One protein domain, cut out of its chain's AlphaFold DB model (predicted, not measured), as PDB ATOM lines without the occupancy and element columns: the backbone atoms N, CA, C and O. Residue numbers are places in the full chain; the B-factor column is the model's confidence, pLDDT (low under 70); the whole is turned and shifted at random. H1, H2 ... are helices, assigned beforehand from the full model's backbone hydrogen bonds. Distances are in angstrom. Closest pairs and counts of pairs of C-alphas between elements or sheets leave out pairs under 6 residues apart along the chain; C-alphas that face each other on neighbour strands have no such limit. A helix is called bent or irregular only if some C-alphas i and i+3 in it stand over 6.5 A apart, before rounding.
ATOM      1  N   GLU A  11      24.077  35.004  60.533       75.81
ATOM      2  CA  GLU A  11      24.031  33.722  59.837       75.81
ATOM      3  C   GLU A  11      23.059  33.750  58.648       75.81
ATOM      4  O   GLU A  11      23.348  33.195  57.589       75.81
ATOM      5  N   LEU A  12      21.924  34.445  58.790       78.19
ATOM      6  CA  LEU A  12      20.974  34.646  57.696       78.19
ATOM      7  C   LEU A  12      21.535  35.616  56.646       78.19
ATOM      8  O   LEU A  12      21.301  35.426  55.455       78.19
ATOM      9  N   GLY A  13      22.305  36.622  57.077       83.00
ATOM     10  CA  GLY A  13      23.051  37.520  56.192       83.00
ATOM     11  C   GLY A  13      24.123  36.785  55.381       83.00
ATOM     12  O   GLY A  13      24.154  36.914  54.160       83.00
ATOM     13  N   LEU A  14      24.935  35.954  56.041       83.56
ATOM     14  CA  LEU A  14      25.951  35.103  55.413       83.56
ATOM     15  C   LEU A  14      25.329  34.141  54.392       83.56
ATOM     16  O   LEU A  14      25.779  34.077  53.250       83.56
ATOM     17  N   ALA A  15      24.247  33.450  54.761       83.00
ATOM     18  CA  ALA A  15      23.547  32.550  53.848       83.00
ATOM     19  C   ALA A  15      22.951  33.290  52.636       83.00
ATOM     20  O   ALA A  15      23.037  32.808  51.508       83.00
ATOM     21  N   ALA A  16      22.365  34.475  52.845       87.00
ATOM     22  CA  ALA A  16      21.837  35.291  51.754       87.00
ATOM     23  C   ALA A  16      22.946  35.773  50.805       87.00
ATOM     24  O   ALA A  16      22.760  35.740  49.585       87.00
ATOM     25  N   ALA A  17      24.096  36.179  51.349       89.88
ATOM     26  CA  ALA A  17      25.256  36.578  50.562       89.88
ATOM     27  C   ALA A  17      25.796  35.407  49.725       89.88
ATOM     28  O   ALA A  17      25.923  35.553  48.511       89.88
ATOM     29  N   GLU A  18      26.002  34.231  50.324       88.44
ATOM     30  CA  GLU A  18      26.437  33.010  49.623       88.44
ATOM     31  C   GLU A  18      25.531  32.693  48.419       88.44
ATOM     32  O   GLU A  18      26.005  32.464  47.302       88.44
ATOM     33  N   VAL A  19      24.208  32.725  48.617       89.50
ATOM     34  CA  VAL A  19      23.231  32.497  47.540       89.50
ATOM     35  C   VAL A  19      23.379  33.545  46.437       89.50
ATOM     36  O   VAL A  19      23.415  33.188  45.256       89.50
ATOM     37  N   ALA A  20      23.483  34.827  46.795       92.81
ATOM     38  CA  ALA A  20      23.627  35.910  45.828       92.81
ATOM     39  C   ALA A  20      24.914  35.773  45.000       92.81
ATOM     40  O   ALA A  20      24.864  35.883  43.772       92.81
ATOM     41  N   PHE A  21      26.043  35.460  45.640       93.56
ATOM     42  CA  PHE A  21      27.318  35.232  44.961       93.56
ATOM     43  C   PHE A  21      27.265  34.027  44.029       93.56
ATOM     44  O   PHE A  21      27.705  34.110  42.883       93.56
ATOM     45  N   ARG A  22      26.651  32.919  44.448       91.19
ATOM     46  CA  ARG A  22      26.478  31.751  43.573       91.19
ATOM     47  C   ARG A  22      25.629  32.066  42.350       91.19
ATOM     48  O   ARG A  22      26.011  31.685  41.246       91.19
ATOM     49  N   LEU A  23      24.536  32.810  42.510       91.56
ATOM     50  CA  LEU A  23      23.724  33.272  41.380       91.56
ATOM     51  C   LEU A  23      24.527  34.192  40.445       91.56
ATOM     52  O   LEU A  23      24.494  34.010  39.224       91.56
ATOM     53  N   ALA A  24      25.301  35.127  41.002       92.44
ATOM     54  CA  ALA A  24      26.184  36.012  40.241       92.44
ATOM     55  C   ALA A  24      27.282  35.251  39.478       92.44
ATOM     56  O   ALA A  24      27.624  35.624  38.357       92.44
ATOM     57  N   LEU A  25      27.785  34.152  40.035       91.81
ATOM     58  CA  LEU A  25      28.807  33.298  39.425       91.81
ATOM     59  C   LEU A  25      28.216  32.161  38.570       91.81
ATOM     60  O   LEU A  25      28.968  31.372  37.996       91.81
ATOM     61  N   ARG A  26      26.879  32.065  38.471       91.62
ATOM     62  CA  ARG A  26      26.138  30.964  37.820       91.62
ATOM     63  C   ARG A  26      26.525  29.578  38.354       91.62
ATOM     64  O   ARG A  26      26.604  28.606  37.604       91.62
ATOM     65  N   ARG A  27      26.774  29.493  39.659       90.75
ATOM     66  CA  ARG A  27      27.102  28.264  40.385       90.75
ATOM     67  C   ARG A  27      25.846  27.678  41.043       90.75
ATOM     68  O   ARG A  27      24.951  28.436  41.419       90.75
ATOM     69  N   PRO A  28      25.767  26.347  41.230       88.12
ATOM     70  CA  PRO A  28      24.682  25.725  41.984       88.12
ATOM     71  C   PRO A  28      24.599  26.277  43.408       88.12
ATOM     72  O   PRO A  28      25.627  26.405  44.078       88.12
ATOM     73  N   VAL A  29      23.380  26.562  43.872       81.25
ATOM     74  CA  VAL A  29      23.106  26.946  45.262       81.25
ATOM     75  C   VAL A  29      23.146  25.694  46.130       81.25
ATOM     76  O   VAL A  29      22.304  24.810  45.984       81.25
ATOM     77  N   VAL A  30      24.125  25.622  47.025       76.25
ATOM     78  CA  VAL A  30      24.246  24.565  48.034       76.25
ATOM     79  C   VAL A  30      24.377  25.217  49.402       76.25
ATOM     80  O   VAL A  30      25.130  26.176  49.559       76.25
ATOM     81  N   LEU A  31      23.612  24.722  50.377       60.81
ATOM     82  CA  LEU A  31      23.782  25.097  51.778       60.81
ATOM     83  C   LEU A  31      25.041  24.402  52.287       60.81
ATOM     84  O   LEU A  31      25.132  23.177  52.243       60.81
ATOM     85  N   LEU A  32      26.020  25.192  52.712       64.50
ATOM     86  CA  LEU A  32      27.270  24.681  53.253       64.50
ATOM     87  C   LEU A  32      27.156  24.604  54.773       64.50
ATOM     88  O   LEU A  32      26.798  25.585  55.423       64.50
ATOM     89  N   GLU A  33      27.489  23.446  55.334       65.81
ATOM     90  CA  GLU A  33      27.777  23.320  56.759       65.81
ATOM     91  C   GLU A  33      29.210  23.815  56.977       65.81
ATOM     92  O   GLU A  33      30.172  23.146  56.605       65.81
ATOM     93  N   ALA A  34      29.350  25.031  57.492       66.19
ATOM     94  CA  ALA A  34      30.631  25.646  57.825       66.19
ATOM     95  C   ALA A  34      30.469  26.486  59.092       66.19
ATOM     96  O   ALA A  34      29.373  26.975  59.390       66.19
ATOM     97  N   ASN A  35      31.545  26.637  59.862       74.25
ATOM     98  CA  ASN A  35      31.511  27.511  61.032       74.25
ATOM     99  C   ASN A  35      31.558  28.996  60.609       74.25
ATOM    100  O   ASN A  35      31.818  29.329  59.455       74.25
ATOM    101  N   ARG A  36      31.293  29.916  61.543       72.94
ATOM    102  CA  ARG A  36      31.202  31.354  61.232       72.94
ATOM    103  C   ARG A  36      32.492  31.944  60.643       72.94
ATOM    104  O   ARG A  36      32.387  32.836  59.807       72.94
ATOM    105  N   SER A  37      33.667  31.475  61.071       75.94
ATOM    106  CA  SER A  37      34.954  31.951  60.539       75.94
ATOM    107  C   SER A  37      35.101  31.534  59.081       75.94
ATOM    108  O   SER A  37      35.220  32.383  58.212       75.94
ATOM    109  N   GLU A  38      34.911  30.243  58.801       78.44
ATOM    110  CA  GLU A  38      34.976  29.685  57.443       78.44
ATOM    111  C   GLU A  38      33.961  30.329  56.487       78.44
ATOM    112  O   GLU A  38      34.229  30.491  55.299       78.44
ATOM    113  N   LEU A  39      32.772  30.688  56.986       77.12
ATOM    114  CA  LEU A  39      31.770  31.414  56.201       77.12
ATOM    115  C   LEU A  39      32.193  32.853  55.893       77.12
ATOM    116  O   LEU A  39      31.781  33.393  54.869       77.12
ATOM    117  N   THR A  40      32.976  33.476  56.772       80.12
ATOM    118  CA  THR A  40      33.464  34.845  56.584       80.12
ATOM    119  C   THR A  40      34.612  34.870  55.579       80.12
ATOM    120  O   THR A  40      34.542  35.648  54.633       80.12
ATOM    121  N   ASP A  41      35.576  33.957  55.696       82.88
ATOM    122  CA  ASP A  41      36.696  33.833  54.749       82.88
ATOM    123  C   ASP A  41      36.168  33.567  53.328       82.88
ATOM    124  O   ASP A  41      36.464  34.288  52.380       82.88
ATOM    125  N   ARG A  42      35.233  32.619  53.188       83.19
ATOM    126  CA  ARG A  42      34.564  32.350  51.903       83.19
ATOM    127  C   ARG A  42      33.812  33.551  51.348       83.19
ATOM    128  O   ARG A  42      33.749  33.731  50.132       83.19
ATOM    129  N   LEU A  43      33.183  34.348  52.210       86.69
ATOM    130  CA  LEU A  43      32.490  35.552  51.769       86.69
ATOM    131  C   LEU A  43      33.482  36.538  51.137       86.69
ATOM    132  O   LEU A  43      33.176  37.105  50.089       86.69
ATOM    133  N   VAL A  44      34.657  36.712  51.743       86.44
ATOM    134  CA  VAL A  44      35.742  37.559  51.227       86.44
ATOM    135  C   VAL A  44      36.216  37.050  49.860       86.44
ATOM    136  O   VAL A  44      36.204  37.824  48.896       86.44
ATOM    137  N   GLU A  45      36.486  35.746  49.736       88.31
ATOM    138  CA  GLU A  45      36.854  35.101  48.466       88.31
ATOM    139  C   GLU A  45      35.806  35.356  47.363       88.31
ATOM    140  O   GLU A  45      36.132  35.724  46.229       88.31
ATOM    141  N   LEU A  46      34.516  35.194  47.685       91.00
ATOM    142  CA  LEU A  46      33.417  35.379  46.734       91.00
ATOM    143  C   LEU A  46      33.241  36.839  46.306       91.00
ATOM    144  O   LEU A  46      32.967  37.100  45.127       91.00
ATOM    145  N   ILE A  47      33.403  37.788  47.235       90.56
ATOM    146  CA  ILE A  47      33.385  39.220  46.919       90.56
ATOM    147  C   ILE A  47      34.515  39.536  45.938       90.56
ATOM    148  O   ILE A  47      34.272  40.199  44.925       90.56
ATOM    149  N   TRP A  48      35.722  39.028  46.199       88.94
ATOM    150  CA  TRP A  48      36.879  39.256  45.340       88.94
ATOM    151  C   TRP A  48      36.708  38.637  43.949       88.94
ATOM    152  O   TRP A  48      36.967  39.294  42.936       88.94
ATOM    153  N   GLU A  49      36.201  37.405  43.865       91.75
ATOM    154  CA  GLU A  49      35.941  36.748  42.582       91.75
ATOM    155  C   GLU A  49      34.916  37.532  41.749       91.75
ATOM    156  O   GLU A  49      35.117  37.767  40.555       91.75
ATOM    157  N   VAL A  50      33.814  37.977  42.362       91.12
ATOM    158  CA  VAL A  50      32.797  38.763  41.651       91.12
ATOM    159  C   VAL A  50      33.341  40.120  41.220       91.12
ATOM    160  O   VAL A  50      33.095  40.537  40.084       91.12
ATOM    161  N   TYR A  51      34.090  40.793  42.092       87.69
ATOM    162  CA  TYR A  51      34.709  42.072  41.780       87.69
ATOM    163  C   TYR A  51      35.650  41.950  40.579       87.69
ATOM    164  O   TYR A  51      35.452  42.633  39.574       87.69
ATOM    165  N   THR A  52      36.610  41.028  40.635       87.19
ATOM    166  CA  THR A  52      37.609  40.831  39.573       87.19
ATOM    167  C   THR A  52      36.996  40.383  38.249       87.19
ATOM    168  O   THR A  52      37.460  40.768  37.176       87.19
ATOM    169  N   ARG A  53      35.933  39.577  38.296       88.81
ATOM    170  CA  ARG A  53      35.315  39.023  37.090       88.81
ATOM    171  C   ARG A  53      34.325  39.964  36.407       88.81
ATOM    172  O   ARG A  53      34.177  39.885  35.188       88.81
ATOM    173  N   TYR A  54      33.608  40.794  37.165       87.31
ATOM    174  CA  TYR A  54      32.472  41.559  36.635       87.31
ATOM    175  C   TYR A  54      32.549  43.071  36.847       87.31
ATOM    176  O   TYR A  54      31.858  43.790  36.124       87.31
ATOM    177  N   LEU A  55      33.329  43.553  37.820       84.56
ATOM    178  CA  LEU A  55      33.293  44.955  38.261       84.56
ATOM    179  C   LEU A  55      34.628  45.692  38.074       84.56
ATOM    180  O   LEU A  55      34.618  46.905  37.891       84.56
ATOM    181  N   SER A  56      35.766  44.992  38.083       81.94
ATOM    182  CA  SER A  56      37.099  45.601  37.959       81.94
ATOM    183  C   SER A  56      37.483  45.973  36.522       81.94
ATOM    184  O   SER A  56      38.507  46.622  36.305       81.94
ATOM    185  N   SER A  57      36.688  45.586  35.519       67.19
ATOM    186  CA  SER A  57      36.944  45.906  34.112       67.19
ATOM    187  C   SER A  57      36.584  47.369  33.808       67.19
ATOM    188  O   SER A  57      35.568  47.675  33.181       67.19
ATOM    189  N   VAL A  58      37.450  48.290  34.231       53.53
ATOM    190  CA  VAL A  58      37.374  49.731  33.922       53.53
ATOM    191  C   VAL A  58      37.387  49.993  32.397       53.53
ATOM    192  O   VAL A  58      36.877  51.013  31.933       53.53
ATOM    193  N   GLY A  59      37.896  49.043  31.601       51.44
ATOM    194  CA  GLY A  59      38.059  49.148  30.144       51.44
ATOM    195  C   GLY A  59      36.824  48.866  29.276       51.44
ATOM    196  O   GLY A  59      36.904  49.055  28.070       51.44
ATOM    197  N   ASP A  60      35.686  48.450  29.841       54.28
ATOM    198  CA  ASP A  60      34.460  48.220  29.050       54.28
ATOM    199  C   ASP A  60      33.585  49.472  28.899       54.28
ATOM    200  O   ASP A  60      32.488  49.404  28.355       54.28
ATOM    201  N   SER A  61      34.060  50.627  29.365       55.47
ATOM    202  CA  SER A  61      33.340  51.902  29.269       55.47
ATOM    203  C   SER A  61      33.144  52.391  27.822       55.47
ATOM    204  O   SER A  61      32.249  53.196  27.583       55.47
ATOM    205  N   GLU A  62      33.897  51.853  26.855       53.34
ATOM    206  CA  GLU A  62      33.734  52.133  25.416       53.34
ATOM    207  C   GLU A  62      33.081  50.985  24.622       53.34
ATOM    208  O   GLU A  62      32.828  51.125  23.425       53.34
ATOM    209  N   ARG A  63      32.790  49.840  25.258       69.25
ATOM    210  CA  ARG A  63      32.230  48.664  24.581       69.25
ATOM    211  C   ARG A  63      30.743  48.533  24.893       69.25
ATOM    212  O   ARG A  63      30.360  48.393  26.051       69.25
ATOM    213  N   GLU A  64      29.897  48.524  23.862       75.75
ATOM    214  CA  GLU A  64      28.480  48.188  24.037       75.75
ATOM    215  C   GLU A  64      28.354  46.753  24.568       75.75
ATOM    216  O   GLU A  64      28.752  45.785  23.915       75.75
ATOM    217  N   LEU A  65      27.815  46.630  25.780       79.06
ATOM    218  CA  LEU A  65      27.474  45.351  26.389       79.06
ATOM    219  C   LEU A  65      26.148  44.850  25.822       79.06
ATOM    220  O   LEU A  65      25.196  45.617  25.666       79.06
ATOM    221  N   SER A  66      26.042  43.543  25.610       87.94
ATOM    222  CA  SER A  66      24.742  42.919  25.366       87.94
ATOM    223  C   SER A  66      23.823  43.061  26.590       87.94
ATOM    224  O   SER A  66      24.285  43.134  27.734       87.94
ATOM    225  N   GLU A  67      22.501  43.021  26.387       88.38
ATOM    226  CA  GLU A  67      21.526  43.036  27.495       88.38
ATOM    227  C   GLU A  67      21.794  41.925  28.525       88.38
ATOM    228  O   GLU A  67      21.653  42.125  29.734       88.38
ATOM    229  N   GLN A  68      22.232  40.753  28.055       88.06
ATOM    230  CA  GLN A  68      22.586  39.607  28.893       88.06
ATOM    231  C   GLN A  68      23.794  39.914  29.795       88.06
ATOM    232  O   GLN A  68      23.791  39.551  30.975       88.06
ATOM    233  N   GLU A  69      24.826  40.570  29.260       86.81
ATOM    234  CA  GLU A  69      26.023  40.969  30.012       86.81
ATOM    235  C   GLU A  69      25.704  42.075  31.014       86.81
ATOM    236  O   GLU A  69      26.099  41.976  32.176       86.81
ATOM    237  N   MET A  70      24.918  43.074  30.601       87.12
ATOM    238  CA  MET A  70      24.438  44.145  31.474       87.12
ATOM    239  C   MET A  70      23.657  43.572  32.665       87.12
ATOM    240  O   MET A  70      23.930  43.898  33.822       87.12
ATOM    241  N   LYS A  71      22.727  42.646  32.398       89.81
ATOM    242  CA  LYS A  71      21.953  41.958  33.436       89.81
ATOM    243  C   LYS A  71      22.856  41.162  34.374       89.81
ATOM    244  O   LYS A  71      22.652  41.202  35.586       89.81
ATOM    245  N   GLN A  72      23.861  40.462  33.846       88.75
ATOM    246  CA  GLN A  72      24.797  39.708  34.679       88.75
ATOM    247  C   GLN A  72      25.623  40.629  35.582       88.75
ATOM    248  O   GLN A  72      25.773  40.327  36.765       88.75
ATOM    249  N   ARG A  73      26.109  41.761  35.058       89.06
ATOM    250  CA  ARG A  73      26.831  42.766  35.852       89.06
ATOM    251  C   ARG A  73      25.968  43.359  36.951       89.06
ATOM    252  O   ARG A  73      26.457  43.533  38.058       89.06
ATOM    253  N   LEU A  74      24.687  43.607  36.685       90.31
ATOM    254  CA  LEU A  74      23.759  44.090  37.708       90.31
ATOM    255  C   LEU A  74      23.570  43.063  38.835       90.31
ATOM    256  O   LEU A  74      23.606  43.419  40.011       90.31
ATOM    257  N   VAL A  75      23.411  41.780  38.493       92.75
ATOM    258  CA  VAL A  75      23.321  40.696  39.491       92.75
ATOM    259  C   VAL A  75      24.617  40.597  40.303       92.75
ATOM    260  O   VAL A  75      24.561  40.489  41.526       92.75
ATOM    261  N   ALA A  76      25.772  40.687  39.642       92.56
ATOM    262  CA  ALA A  76      27.086  40.696  40.277       92.56
ATOM    263  C   ALA A  76      27.282  41.897  41.217       92.56
ATOM    264  O   ALA A  76      27.705  41.715  42.355       92.56
ATOM    265  N   ALA A  77      26.908  43.104  40.791       91.06
ATOM    266  CA  ALA A  77      26.969  44.308  41.616       91.06
ATOM    267  C   ALA A  77      26.079  44.186  42.861       91.06
ATOM    268  O   ALA A  77      26.515  44.500  43.965       91.06
ATOM    269  N   ASN A  78      24.858  43.663  42.714       92.50
ATOM    270  CA  ASN A  78      23.967  43.429  43.852       92.50
ATOM    271  C   ASN A  78      24.555  42.422  44.850       92.50
ATOM    272  O   ASN A  78      24.474  42.650  46.055       92.50
ATOM    273  N   ALA A  79      25.161  41.333  44.363       94.19
ATOM    274  CA  ALA A  79      25.843  40.369  45.223       94.19
ATOM    275  C   ALA A  79      27.031  41.015  45.953       94.19
ATOM    276  O   ALA A  79      27.143  40.873  47.168       94.19
ATOM    277  N   PHE A  80      27.849  41.794  45.239       91.75
ATOM    278  CA  PHE A  80      28.971  42.538  45.811       91.75
ATOM    279  C   PHE A  80      28.524  43.459  46.956       91.75
ATOM    280  O   PHE A  80      29.037  43.343  48.067       91.75
ATOM    281  N   PHE A  81      27.526  44.320  46.730       88.81
ATOM    282  CA  PHE A  81      27.037  45.235  47.767       88.81
ATOM    283  C   PHE A  81      26.406  44.505  48.954       88.81
ATOM    284  O   PHE A  81      26.577  44.936  50.093       88.81
ATOM    285  N   LEU A  82      25.711  43.388  48.713       90.44
ATOM    286  CA  LEU A  82      25.203  42.546  49.793       90.44
ATOM    287  C   LEU A  82      26.351  41.968  50.631       90.44
ATOM    288  O   LEU A  82      26.286  42.023  51.855       90.44
ATOM    289  N   GLY A  83      27.406  41.458  49.990       89.50
ATOM    290  CA  GLY A  83      28.589  40.943  50.677       89.50
ATOM    291  C   GLY A  83      29.290  42.006  51.519       89.50
ATOM    292  O   GLY A  83      29.566  41.766  52.691       89.50
ATOM    293  N   VAL A  84      29.485  43.208  50.968       86.31
ATOM    294  CA  VAL A  84      30.048  44.353  51.706       86.31
ATOM    295  C   VAL A  84      29.186  44.709  52.921       86.31
ATOM    296  O   VAL A  84      29.714  44.856  54.019       86.31
ATOM    297  N   ALA A  85      27.861  44.773  52.768       85.81
ATOM    298  CA  ALA A  85      26.957  45.064  53.882       85.81
ATOM    299  C   ALA A  85      27.004  43.987  54.983       85.81
ATOM    300  O   ALA A  85      26.869  44.295  56.169       85.81
ATOM    301  N   VAL A  86      27.210  42.719  54.612       86.75
ATOM    302  CA  VAL A  86      27.414  41.635  55.582       86.75
ATOM    303  C   VAL A  86      28.771  41.776  56.272       86.75
ATOM    304  O   VAL A  86      28.818  41.669  57.497       86.75
ATOM    305  N   LEU A  87      29.847  42.100  55.547       84.00
ATOM    306  CA  LEU A  87      31.156  42.374  56.152       84.00
ATOM    307  C   LEU A  87      31.104  43.549  57.136       84.00
ATOM    308  O   LEU A  87      31.672  43.445  58.217       84.00
ATOM    309  N   GLU A  88      30.363  44.620  56.847       82.38
ATOM    310  CA  GLU A  88      30.161  45.739  57.787       82.38
ATOM    311  C   GLU A  88      29.420  45.336  59.074       82.38
ATOM    312  O   GLU A  88      29.512  46.018  60.094       82.38
ATOM    313  N   SER A  89      28.674  44.227  59.053       80.19
ATOM    314  CA  SER A  89      28.048  43.674  60.260       80.19
ATOM    315  C   SER A  89      29.004  42.814  61.098       80.19
ATOM    316  O   SER A  89      28.725  42.549  62.271       80.19
ATOM    317  N   LEU A  90      30.117  42.380  60.499       76.12
ATOM    318  CA  LEU A  90      31.135  41.512  61.095       76.12
ATOM    319  C   LEU A  90      32.358  42.302  61.573       76.12
ATOM    320  O   LEU A  90      32.890  42.021  62.644       76.12
ATOM    321  N   TYR A  91      32.748  43.313  60.803       76.12
ATOM    322  CA  TYR A  91      33.940  44.128  60.993       76.12
ATOM    323  C   TYR A  91      33.580  45.600  61.165       76.12
ATOM    324  O   TYR A  91      32.470  46.047  60.879       76.12
ATOM    325  N   ARG A  92      34.548  46.394  61.623       75.38
ATOM    326  CA  ARG A  92      34.382  47.846  61.652       75.38
ATOM    327  C   ARG A  92      34.408  48.413  60.232       75.38
ATOM    328  O   ARG A  92      35.183  47.963  59.392       75.38
ATOM    329  N   LEU A  93      33.624  49.464  60.000       70.69
ATOM    330  CA  LEU A  93      33.534  50.149  58.706       70.69
ATOM    331  C   LEU A  93      34.906  50.600  58.170       70.69
ATOM    332  O   LEU A  93      35.158  50.503  56.974       70.69
ATOM    333  N   ASP A  94      35.807  51.058  59.046       70.81
ATOM    334  CA  ASP A  94      37.160  51.471  58.657       70.81
ATOM    335  C   ASP A  94      38.022  50.305  58.145       70.81
ATOM    336  O   ASP A  94      38.812  50.489  57.220       70.81
ATOM    337  N   THR A  95      37.822  49.103  58.684       75.69
ATOM    338  CA  THR A  95      38.481  47.873  58.231       75.69
ATOM    339  C   THR A  95      37.958  47.456  56.858       75.69
ATOM    340  O   THR A  95      38.744  47.253  55.935       75.69
ATOM    341  N   VAL A  96      36.634  47.418  56.687       73.38
ATOM    342  CA  VAL A  96      36.003  47.043  55.409       73.38
ATOM    343  C   VAL A  96      36.384  48.025  54.299       73.38
ATOM    344  O   VAL A  96      36.757  47.609  53.205       73.38
ATOM    345  N   ALA A  97      36.370  49.332  54.582       69.00
ATOM    346  CA  ALA A  97      36.752  50.355  53.614       69.00
ATOM    347  C   ALA A  97      38.217  50.225  53.174       69.00
ATOM    348  O   ALA A  97      38.507  50.342  51.985       69.00
ATOM    349  N   ARG A  98      39.134  49.958  54.114       73.06
ATOM    350  CA  ARG A  98      40.555  49.732  53.812       73.06
ATOM    351  C   ARG A  98      40.772  48.477  52.970       73.06
ATOM    352  O   ARG A  98      41.577  48.526  52.049       73.06
ATOM    353  N   TRP A  99      40.035  47.403  53.235       77.69
ATOM    354  CA  TRP A  99      40.090  46.189  52.422       77.69
ATOM    355  C   TRP A  99      39.570  46.423  50.993       77.69
ATOM    356  O   TRP A  99      40.260  46.102  50.030       77.69
ATOM    357  N   ILE A 100      38.422  47.097  50.827       71.50
ATOM    358  CA  ILE A 100      37.847  47.410  49.501       71.50
ATOM    359  C   ILE A 100      38.822  48.203  48.618       71.50
ATOM    360  O   ILE A 100      38.883  47.981  47.410       71.50
ATOM    361  N   VAL A 101      39.578  49.139  49.200       73.81
ATOM    362  CA  VAL A 101      40.557  49.952  48.455       73.81
ATOM    363  C   VAL A 101      41.930  49.278  48.315       73.81
ATOM    364  O   VAL A 101      42.857  49.910  47.811       73.81
ATOM    365  N   GLY A 102      42.081  48.022  48.757       68.94
ATOM    366  CA  GLY A 102      43.332  47.260  48.678       68.94
ATOM    367  C   GLY A 102      44.421  47.710  49.658       68.94
ATOM    368  O   GLY A 102      45.600  47.472  49.415       68.94
ATOM    369  N   ALA A 103      44.049  48.397  50.743       66.31
ATOM    370  CA  ALA A 103      44.943  48.853  51.816       66.31
ATOM    371  C   ALA A 103      44.978  47.911  53.042       66.31
ATOM    372  O   ALA A 103      45.565  48.267  54.073       66.31
ATOM    373  N   LEU A 104      44.287  46.773  52.941       68.75
ATOM    374  CA  LEU A 104      44.360  45.589  53.798       68.75
ATOM    375  C   LEU A 104      44.260  44.372  52.875       68.75
ATOM    376  O   LEU A 104      43.408  44.379  51.979       68.75
ATOM    377  N   ASP A 105      45.100  43.363  53.078       65.94
ATOM    378  CA  ASP A 105      44.962  42.084  52.378       65.94
ATOM    379  C   ASP A 105      43.943  41.145  53.069       65.94
ATOM    380  O   ASP A 105      43.311  41.494  54.069       65.94
ATOM    381  N   GLU A 106      43.687  39.982  52.464       60.03
ATOM    382  CA  GLU A 106      42.708  38.998  52.953       60.03
ATOM    383  C   GLU A 106      43.131  38.349  54.282       60.03
ATOM    384  O   GLU A 106      42.282  38.090  55.141       60.03
ATOM    385  N   GLU A 107      44.436  38.153  54.491       61.50
ATOM    386  CA  GLU A 107      44.987  37.611  55.738       61.50
ATOM    387  C   GLU A 107      44.836  38.627  56.882       61.50
ATOM    388  O   GLU A 107      44.446  38.260  57.991       61.50
ATOM    389  N   GLU A 108      45.049  39.916  56.607       62.44
ATOM    390  CA  GLU A 108      44.874  41.013  57.564       62.44
ATOM    391  C   GLU A 108      43.404  41.285  57.926       62.44
ATOM    392  O   GLU A 108      43.125  41.811  59.006       62.44
ATOM    393  N   LEU A 109      42.453  40.953  57.045       61.69
ATOM    394  CA  LEU A 109      41.018  41.051  57.337       61.69
ATOM    395  C   LEU A 109      40.528  39.894  58.228       61.69
ATOM    396  O   LEU A 109      39.570  40.064  58.985       61.69
ATOM    397  N   SER A 110      41.174  38.731  58.133       56.59
ATOM    398  CA  SER A 110      40.745  37.485  58.785       56.59
ATOM    399  C   SER A 110      41.406  37.239  60.157       56.59
ATOM    400  O   SER A 110      40.983  36.336  60.880       56.59
ATOM    401  N   ALA A 111      42.421  38.035  60.522       58.94
ATOM    402  CA  ALA A 111      43.167  37.982  61.791       58.94
ATOM    403  C   ALA A 111      42.483  38.721  62.959       58.94
ATOM    404  O   ALA A 111      42.608  38.232  64.109       58.94
TER     405      ALA A 111
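What this domain is: This is residues 11 to 111 of the 111 residues of an uncharacterized protein of bacterium HR27 (UniProt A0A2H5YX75). What shape would one see first? Three long helices, H1, H2 and H4, make a three-helix bundle, with H1 and H2 running the same way and H4 running back against both. Beyond one end of it residues 57 to 64 stick out, with the short H3 among them, while the short helices H5 and H6 fold back from the last part of H4. What is it built of? The printed part has 101 residues with six named helices, H1 to H6 in that order, and no named strand, and its class is all helix. It is compact, with a radius of gyration of the C-alphas of 14.0 A, and flat, spanning 41 by 32 by 17 A.

How they stand to each other: How do the long helices stand? H1, residues 11 to 24, touches H2, residues 36 to 55, closest at the C-alphas of Phe 21 and Leu 46, 6.4 A apart, at a shallow tilt of 29 degrees, the same way. H4, residues 67 to 90, is the hub; it touches H1, with the C-alphas of Ala 24 and Ala 76 closest at 4.8 A, at a shallow tilt of 21 degrees, opposite ways. H4 also touches H2, closest at the C-alphas of Ile 47 and Phe 80, 5.6 A, opposite ways at a shallow tilt of 33 degrees, only just short of steep. Where are the short helices? H3, residues 58 to 62, touches no helix and meets H2 only through their link. H5, residues 93 to 100, forms a hairpin with H4 and only just touches its residues 84 to 88, with 3 pairs of C-alphas within 8 A, those of Glu 88 and Val 96 closest at 6.4 A. H6, residues 106 to 110, only just touches H5, with 3 such pairs, those of Trp 99 and Leu 109 closest at 7.2 A. What do the backbones show? In H1, H2, H4, H5 and H6 every O i to N i+4 pair is within hydrogen-bond range; in H3 it is 0 of 1, and 0 of 2 for O i to N i+3.

Where its parts are: Where do the helices begin and end? H1 begins at C-alpha 11, (24.031, 33.722, 59.837), and is 19.8 A long; H2 is 26.8 A. H4, 35.0 A, runs from C-alpha 67 at (21.526, 43.036, 27.495) to C-alpha 90 at (31.135, 41.512, 61.095). Is any helix irregular? H3 is, with C-alphas 59 and 62 being 7.1 A apart.

The domain as a whole: How far does it reach? The two C-alphas farthest apart, those of Asn 35 and Glu 62, are 43.4 A apart. Is there a cut or a long link? The printed part has no cut, and the link from H1 to H2, 11 residues, is long. Where is confidence low? pLDDT is under 70 at residues 31 to 34, 57 to 63, 97 and 102 to 111.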